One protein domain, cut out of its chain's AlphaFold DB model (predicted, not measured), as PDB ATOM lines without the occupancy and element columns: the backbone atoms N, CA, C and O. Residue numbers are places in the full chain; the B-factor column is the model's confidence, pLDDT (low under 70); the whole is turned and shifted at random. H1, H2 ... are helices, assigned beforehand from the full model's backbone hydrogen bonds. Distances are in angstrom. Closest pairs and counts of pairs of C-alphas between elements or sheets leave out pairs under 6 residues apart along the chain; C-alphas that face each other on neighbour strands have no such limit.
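AT A GLANCE: This is residues 2 to 32 and 83 to 112 of the 154 residues of a protein of Bugula neritina (UniProt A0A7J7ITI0). With little regular structure, the model is a loose, winding string of short helices, H1 nearest its middle, and residues 83 to 93, including H3, stick out as a free arm. The printed part has 61 residues, with five named helices, H1 to H5 in order, holding 24 of them, and no named strand: all helix. It is loose, with a radius of gyration of the C-alphas of 14.8 A, and spans 41 by 27 by 22 A.

IN THESE COORDINATES: After residues 2 to 13, H1 covers residues 14 to 17, beginning at C-alpha 14 (94.515, 25.989, 75.569). H2, residues 26 to 32, measures 10.1 A. H3 is residues 83 to 86, H4 95 to 98, and H5 105 to 109, ending at C-alpha 109 (81.198, 26.092, 88.859).

HOW THE PARTS SIT: H4 and H5 are close but not clearly touching; their closest C-alphas, Pro 95 and Gln 107, are 7.0 A apart. Every other helix pair is apart. In H2 and H5 every O i to N i+4 pair is within hydrogen-bond range; H1, H3 and H4 are too short for one.

THE WHOLE: Residues 33 to 82 are not printed; C-alphas 32 and 83 are 27.8 A apart. No link printed whole is long. Residues 2 to 14, 16 and 22 to 32 have pLDDT under 70.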
ATOM      1  N   ALA A   2      98.085  15.099  76.584       40.88
ATOM      2  CA  ALA A   2      98.222  16.062  75.493       40.88
ATOM      3  C   ALA A   2      98.801  15.309  74.290       40.88
ATOM      4  O   ALA A   2      99.889  14.747  74.383       40.88
ATOM      5  N   PHE A   3      98.029  15.235  73.207       41.41
ATOM      6  CA  PHE A   3      98.456  14.659  71.936       41.41
ATOM      7  C   PHE A   3      99.472  15.607  71.292       41.41
ATOM      8  O   PHE A   3      99.099  16.584  70.648       41.41
ATOM      9  N   PHE A   4     100.757  15.341  71.496       48.78
ATOM     10  CA  PHE A   4     101.822  15.994  70.748       48.78
ATOM     11  C   PHE A   4     102.018  15.228  69.431       48.78
ATOM     12  O   PHE A   4     102.492  14.099  69.445       48.78
ATOM     13  N   GLY A   5     101.621  15.821  68.299       46.38
ATOM     14  CA  GLY A   5     102.122  15.415  66.975       46.38
ATOM     15  C   GLY A   5     101.190  14.649  66.029       46.38
ATOM     16  O   GLY A   5     101.602  14.393  64.905       46.38
ATOM     17  N   LEU A   6      99.951  14.312  66.406       49.16
ATOM     18  CA  LEU A   6      99.016  13.608  65.496       49.16
ATOM     19  C   LEU A   6      98.209  14.541  64.583       49.16
ATOM     20  O   LEU A   6      97.737  14.136  63.529       49.16
ATOM     21  N   THR A   7      98.082  15.808  64.966       50.16
ATOM     22  CA  THR A   7      97.636  16.873  64.072       50.16
ATOM     23  C   THR A   7      98.822  17.813  63.916       50.16
ATOM     24  O   THR A   7      99.428  18.198  64.915       50.16
ATOM     25  N   HIS A   8      99.209  18.177  62.695       49.00
ATOM     26  CA  HIS A   8     100.327  19.095  62.406       49.00
ATOM     27  C   HIS A   8     100.103  20.544  62.924       49.00
ATOM     28  O   HIS A   8     100.598  21.505  62.348       49.00
ATOM     29  N   LEU A   9      99.338  20.727  64.006       53.88
ATOM     30  CA  LEU A   9      98.859  21.995  64.558       53.88
ATOM     31  C   LEU A   9      99.771  22.605  65.644       53.88
ATOM     32  O   LEU A   9      99.437  23.656  66.185       53.88
ATOM     33  N   GLY A  10     100.919  21.997  65.961       56.50
ATOM     34  CA  GLY A  10     101.891  22.551  66.918       56.50
ATOM     35  C   GLY A  10     101.408  22.603  68.379       56.50
ATOM     36  O   GLY A  10     100.411  21.984  68.753       56.50
ATOM     37  N   TYR A  11     102.150  23.317  69.239       54.34
ATOM     38  CA  TYR A  11     101.814  23.497  70.657       54.34
ATOM     39  C   TYR A  11     100.531  24.325  70.814       54.34
ATOM     40  O   TYR A  11     100.492  25.520  70.523       54.34
ATOM     41  N   GLN A  12      99.465  23.691  71.306       60.25
ATOM     42  CA  GLN A  12      98.182  24.353  71.527       60.25
ATOM     43  C   GLN A  12      98.109  24.929  72.945       60.25
ATOM     44  O   GLN A  12      97.871  24.212  73.920       60.25
ATOM     45  N   ASN A  13      98.265  26.247  73.067       66.56
ATOM     46  CA  ASN A  13      98.041  26.952  74.325       66.56
ATOM     47  C   ASN A  13      96.530  27.090  74.606       66.56
ATOM     48  O   ASN A  13      95.895  28.086  74.244       66.56
ATOM     49  N   LYS A  14      95.955  26.074  75.261       66.94
ATOM     50  CA  LYS A  14      94.515  25.989  75.569       66.94
ATOM     51  C   LYS A  14      93.997  27.166  76.400       66.94
ATOM     52  O   LYS A  14      92.881  27.626  76.182       66.94
ATOM     53  N   VAL A  15      94.817  27.680  77.321       70.31
ATOM     54  CA  VAL A  15      94.471  28.833  78.171       70.31
ATOM     55  C   VAL A  15      94.198  30.053  77.301       70.31
ATOM     56  O   VAL A  15      93.176  30.715  77.451       70.31
ATOM     57  N   ARG A  16      95.093  30.326  76.348       69.69
ATOM     58  CA  ARG A  16      94.972  31.492  75.477       69.69
ATOM     59  C   ARG A  16      93.785  31.408  74.527       69.69
ATOM     60  O   ARG A  16      93.135  32.420  74.293       69.69
ATOM     61  N   GLN A  17      93.509  30.224  73.988       73.88
ATOM     62  CA  GLN A  17      92.346  30.008  73.122       73.88
ATOM     63  C   GLN A  17      91.032  30.337  73.843       73.88
ATOM     64  O   GLN A  17      90.084  30.797  73.214       73.88
ATOM     65  N   GLY A  18      90.998  30.151  75.166       75.12
ATOM     66  CA  GLY A  18      89.862  30.520  75.997       75.12
ATOM     67  C   GLY A  18      89.740  32.014  76.298       75.12
ATOM     68  O   GLY A  18      88.696  32.407  76.801       75.12
ATOM     69  N   ILE A  19      90.738  32.864  76.021       80.56
ATOM     70  CA  ILE A  19      90.704  34.296  76.378       80.56
ATOM     71  C   ILE A  19      89.700  35.055  75.502       80.56
ATOM     72  O   ILE A  19      89.691  34.936  74.278       80.56
ATOM     73  N   SER A  20      88.870  35.892  76.131       77.25
ATOM     74  CA  SER A  20      87.821  36.644  75.438       77.25
ATOM     75  C   SER A  20      88.342  37.753  74.534       77.25
ATOM     76  O   SER A  20      87.869  37.904  73.402       77.25
ATOM     77  N   ARG A  21      89.347  38.490  75.006       75.69
ATOM     78  CA  ARG A  21      90.004  39.575  74.272       75.69
ATOM     79  C   ARG A  21      91.518  39.364  74.328       75.69
ATOM     80  O   ARG A  21      92.142  39.827  75.277       75.69
ATOM     81  N   PRO A  22      92.101  38.586  73.400       66.62
ATOM     82  CA  PRO A  22      93.543  38.396  73.373       66.62
ATOM     83  C   PRO A  22      94.234  39.672  72.877       66.62
ATOM     84  O   PRO A  22      93.820  40.240  71.871       66.62
ATOM     85  N   ASP A  23      95.319  40.079  73.540       61.62
ATOM     86  CA  ASP A  23      96.099  41.272  73.158       61.62
ATOM     87  C   ASP A  23      96.802  41.123  71.792       61.62
ATOM     88  O   ASP A  23      97.168  42.113  71.165       61.62
ATOM     89  N   TYR A  24      96.982  39.882  71.318       59.69
ATOM     90  CA  TYR A  24      97.624  39.555  70.042       59.69
ATOM     91  C   TYR A  24      96.860  38.458  69.296       59.69
ATOM     92  O   TYR A  24      96.414  37.472  69.903       59.69
ATOM     93  N   THR A  25      96.816  38.550  67.968       59.59
ATOM     94  CA  THR A  25      96.280  37.490  67.099       59.59
ATOM     95  C   THR A  25      97.179  36.245  67.152       59.59
ATOM     96  O   THR A  25      98.383  36.348  67.408       59.59
ATOM     97  N   ALA A  26      96.626  35.048  66.924       57.12
ATOM     98  CA  ALA A  26      97.388  33.790  66.957       57.12
ATOM     99  C   ALA A  26      98.606  33.812  66.008       57.12
ATOM    100  O   ALA A  26      99.703  33.409  66.392       57.12
ATOM    101  N   GLU A  27      98.441  34.393  64.817       58.25
ATOM    102  CA  GLU A  27      99.501  34.565  63.816       58.25
ATOM    103  C   GLU A  27     100.639  35.481  64.285       58.25
ATOM    104  O   GLU A  27     101.811  35.197  64.048       58.25
ATOM    105  N   GLN A  28     100.313  36.572  64.988       61.50
ATOM    106  CA  GLN A  28     101.305  37.511  65.526       61.50
ATOM    107  C   GLN A  28     102.166  36.858  66.612       61.50
ATOM    108  O   GLN A  28     103.321  37.229  66.801       61.50
ATOM    109  N   TRP A  29     101.620  35.869  67.317       53.94
ATOM    110  CA  TRP A  29     102.351  35.153  68.352       53.94
ATOM    111  C   TRP A  29     103.241  34.042  67.814       53.94
ATOM    112  O   TRP A  29     104.387  33.949  68.234       53.94
ATOM    113  N   LEU A  30     102.766  33.266  66.838       54.28
ATOM    114  CA  LEU A  30     103.610  32.300  66.129       54.28
ATOM    115  C   LEU A  30     104.827  32.988  65.497       54.28
ATOM    116  O   LEU A  30     105.945  32.502  65.632       54.28
ATOM    117  N   LYS A  31     104.637  34.178  64.914       56.47
ATOM    118  CA  LYS A  31     105.737  35.007  64.390       56.47
ATOM    119  C   LYS A  31     106.734  35.469  65.464       56.47
ATOM    120  O   LYS A  31     107.881  35.744  65.131       56.47
ATOM    121  N   ARG A  32     106.316  35.553  66.732       54.03
ATOM    122  CA  ARG A  32     107.181  35.901  67.872       54.03
ATOM    123  C   ARG A  32     107.981  34.700  68.381       54.03
ATOM    124  O   ARG A  32     109.129  34.880  68.762       54.03
ATOM    125  N   ARG A  83     104.568  39.081  94.298       79.38
ATOM    126  CA  ARG A  83     104.329  40.194  95.231       79.38
ATOM    127  C   ARG A  83     102.835  40.440  95.450       79.38
ATOM    128  O   ARG A  83     102.405  40.588  96.592       79.38
ATOM    129  N   LEU A  84     102.039  40.473  94.382       75.50
ATOM    130  CA  LEU A  84     100.587  40.672  94.452       75.50
ATOM    131  C   LEU A  84      99.887  39.527  95.174       75.50
ATOM    132  O   LEU A  84      99.007  39.771  95.998       75.50
ATOM    133  N   ARG A  85     100.321  38.289  94.921       77.94
ATOM    134  CA  ARG A  85      99.816  37.105  95.617       77.94
ATOM    135  C   ARG A  85     100.091  37.180  97.117       77.94
ATOM    136  O   ARG A  85      99.173  36.952  97.897       77.94
ATOM    137  N   THR A  86     101.310  37.549  97.515       83.38
ATOM    138  CA  THR A  86     101.685  37.747  98.925       83.38
ATOM    139  C   THR A  86     100.867  38.856  99.583       83.38
ATOM    140  O   THR A  86     100.516  38.753 100.750       83.38
ATOM    141  N   LYS A  87     100.514  39.903  98.831       83.75
ATOM    142  CA  LYS A  87      99.655  41.002  99.301       83.75
ATOM    143  C   LYS A  87      98.157  40.701  99.234       83.75
ATOM    144  O   LYS A  87      97.357  41.577  99.543       83.75
ATOM    145  N   HIS A  88      97.767  39.503  98.799       82.56
ATOM    146  CA  HIS A  88      96.373  39.122  98.565       82.56
ATOM    147  C   HIS A  88      95.615  40.054  97.601       82.56
ATOM    148  O   HIS A  88      94.384  40.118  97.629       82.56
ATOM    149  N   CYS A  89      96.326  40.740  96.706       77.75
ATOM    150  CA  CYS A  89      95.709  41.533  95.651       77.75
ATOM    151  C   CYS A  89      95.106  40.587  94.600       77.75
ATOM    152  O   CYS A  89      95.817  39.768  94.012       77.75
ATOM    153  N   ARG A  90      93.789  40.680  94.379       78.19
ATOM    154  CA  ARG A  90      93.040  39.847  93.423       78.19
ATOM    155  C   ARG A  90      92.689  40.622  92.157       78.19
ATOM    156  O   ARG A  90      92.682  41.852  92.153       78.19
ATOM    157  N   ASN A  91      92.376  39.886  91.092       77.25
ATOM    158  CA  ASN A  91      91.953  40.481  89.831       77.25
ATOM    159  C   ASN A  91      90.546  41.048  90.012       77.25
ATOM    160  O   ASN A  91      89.678  40.297  90.454       77.25
ATOM    161  N   PRO A  92      90.310  42.337  89.702       79.88
ATOM    162  CA  PRO A  92      88.965  42.894  89.756       79.88
ATOM    163  C   PRO A  92      88.030  42.285  88.701       79.88
ATOM    164  O   PRO A  92      86.822  42.341  88.880       79.88
ATOM    165  N   LYS A  93      88.570  41.715  87.614       80.69
ATOM    166  CA  LYS A  93      87.777  41.054  86.570       80.69
ATOM    167  C   LYS A  93      87.443  39.621  86.957       80.69
ATOM    168  O   LYS A  93      88.317  38.861  87.384       80.69
ATOM    169  N   GLU A  94      86.199  39.234  86.717       80.50
ATOM    170  CA  GLU A  94      85.736  37.867  86.935       80.50
ATOM    171  C   GLU A  94      86.246  36.907  85.844       80.50
ATOM    172  O   GLU A  94      86.498  37.324  84.708       80.50
ATOM    173  N   PRO A  95      86.353  35.595  86.128       83.44
ATOM    174  CA  PRO A  95      86.769  34.604  85.135       83.44
ATOM    175  C   PRO A  95      85.941  34.624  83.843       83.44
ATOM    176  O   PRO A  95      86.512  34.437  82.774       83.44
ATOM    177  N   VAL A  96      84.635  34.902  83.929       82.62
ATOM    178  CA  VAL A  96      83.713  34.983  82.777       82.62
ATOM    179  C   VAL A  96      84.032  36.170  81.859       82.62
ATOM    180  O   VAL A  96      83.782  36.130  80.658       82.62
ATOM    181  N   GLU A  97      84.606  37.246  82.397       82.94
ATOM    182  CA  GLU A  97      85.008  38.412  81.599       82.94
ATOM    183  C   GLU A  97      86.355  38.193  80.908       82.94
ATOM    184  O   GLU A  97      86.617  38.730  79.828       82.94
ATOM    185  N   ILE A  98      87.218  37.404  81.547       82.44
ATOM    186  CA  ILE A  98      88.560  37.093  81.059       82.44
ATOM    187  C   ILE A  98      88.494  35.986  80.003       82.44
ATOM    188  O   ILE A  98      89.174  36.074  78.976       82.44
ATOM    189  N   TYR A  99      87.660  34.966  80.221       85.38
ATOM    190  CA  TYR A  99      87.600  33.760  79.405       85.38
ATOM    191  C   TYR A  99      86.205  33.522  78.811       85.38
ATOM    192  O   TYR A  99      85.196  33.660  79.488       85.38
ATOM    193  N   ARG A 100      86.154  33.113  77.538       84.50
ATOM    194  CA  ARG A 100      84.925  32.708  76.824       84.50
ATOM    195  C   ARG A 100      84.415  31.347  77.273       84.50
ATOM    196  O   ARG A 100      83.220  31.090  77.209       84.50
ATOM    197  N   ILE A 101      85.335  30.472  77.664       84.62
ATOM    198  CA  ILE A 101      85.056  29.110  78.114       84.62
ATOM    199  C   ILE A 101      85.781  28.864  79.438       84.62
ATOM    200  O   ILE A 101      86.884  29.389  79.628       84.62
ATOM    201  N   PRO A 102      85.210  28.067  80.354       84.94
ATOM    202  CA  PRO A 102      85.912  27.680  81.566       84.94
ATOM    203  C   PRO A 102      87.124  26.818  81.195       84.94
ATOM    204  O   PRO A 102      86.995  25.774  80.560       84.94
ATOM    205  N   ILE A 103      88.320  27.255  81.590       83.19
ATOM    206  CA  ILE A 103      89.571  26.531  81.310       83.19
ATOM    207  C   ILE A 103      89.766  25.384  82.305       83.19
ATOM    208  O   ILE A 103      90.417  24.384  82.008       83.19
ATOM    209  N   THR A 104      89.207  25.536  83.504       84.31
ATOM    210  CA  THR A 104      89.279  24.554  84.589       84.31
ATOM    211  C   THR A 104      87.880  24.165  85.047       84.31
ATOM    212  O   THR A 104      86.927  24.927  84.900       84.31
ATOM    213  N   THR A 105      87.753  22.980  85.639       86.81
ATOM    214  CA  THR A 105      86.479  22.482  86.186       86.81
ATOM    215  C   THR A 105      85.932  23.393  87.285       86.81
ATOM    216  O   THR A 105      84.731  23.643  87.343       86.81
ATOM    217  N   THR A 106      86.814  23.966  88.107       84.25
ATOM    218  CA  THR A 106      86.451  24.933  89.154       84.25
ATOM    219  C   THR A 106      85.895  26.233  88.576       84.25
ATOM    220  O   THR A 106      84.930  26.771  89.113       84.25
ATOM    221  N   GLN A 107      86.434  26.710  87.447       85.25
ATOM    222  CA  GLN A 107      85.866  27.853  86.727       85.25
ATOM    223  C   GLN A 107      84.481  27.555  86.151       85.25
ATOM    224  O   GLN A 107      83.692  28.480  86.035       85.25
ATOM    225  N   GLY A 108      84.166  26.298  85.822       82.44
ATOM    226  CA  GLY A 108      82.824  25.910  85.375       82.44
ATOM    227  C   GLY A 108      81.759  26.127  86.453       82.44
ATOM    228  O   GLY A 108      80.685  26.644  86.161       82.44
ATOM    229  N   VAL A 109      82.080  25.811  87.711       78.81
ATOM    230  CA  VAL A 109      81.198  26.092  88.859       78.81
ATOM    231  C   VAL A 109      81.143  27.594  89.151       78.81
ATOM    232  O   VAL A 109      80.078  28.140  89.410       78.81
ATOM    233  N   ALA A 110      82.283  28.281  89.059       70.44
ATOM    234  CA  ALA A 110      82.390  29.719  89.314       70.44
ATOM    235  C   ALA A 110      81.948  30.609  88.133       70.44
ATOM    236  O   ALA A 110      82.117  31.825  88.196       70.44
ATOM    237  N   ALA A 111      81.423  30.025  87.051       73.50
ATOM    238  CA  ALA A 111      80.923  30.771  85.898       73.50
ATOM    239  C   ALA A 111      79.566  31.443  86.165       73.50
ATOM    240  O   ALA A 111      79.145  32.296  85.393       73.50
ATOM    241  N   TRP A 112      78.887  31.055  87.244       74.88
ATOM    242  CA  TRP A 112      77.596  31.595  87.643       74.88
ATOM    243  C   TRP A 112      77.826  32.888  88.422       74.88
ATOM    244  O   TRP A 112      78.478  32.867  89.470       74.88
TER     245      TRP A 112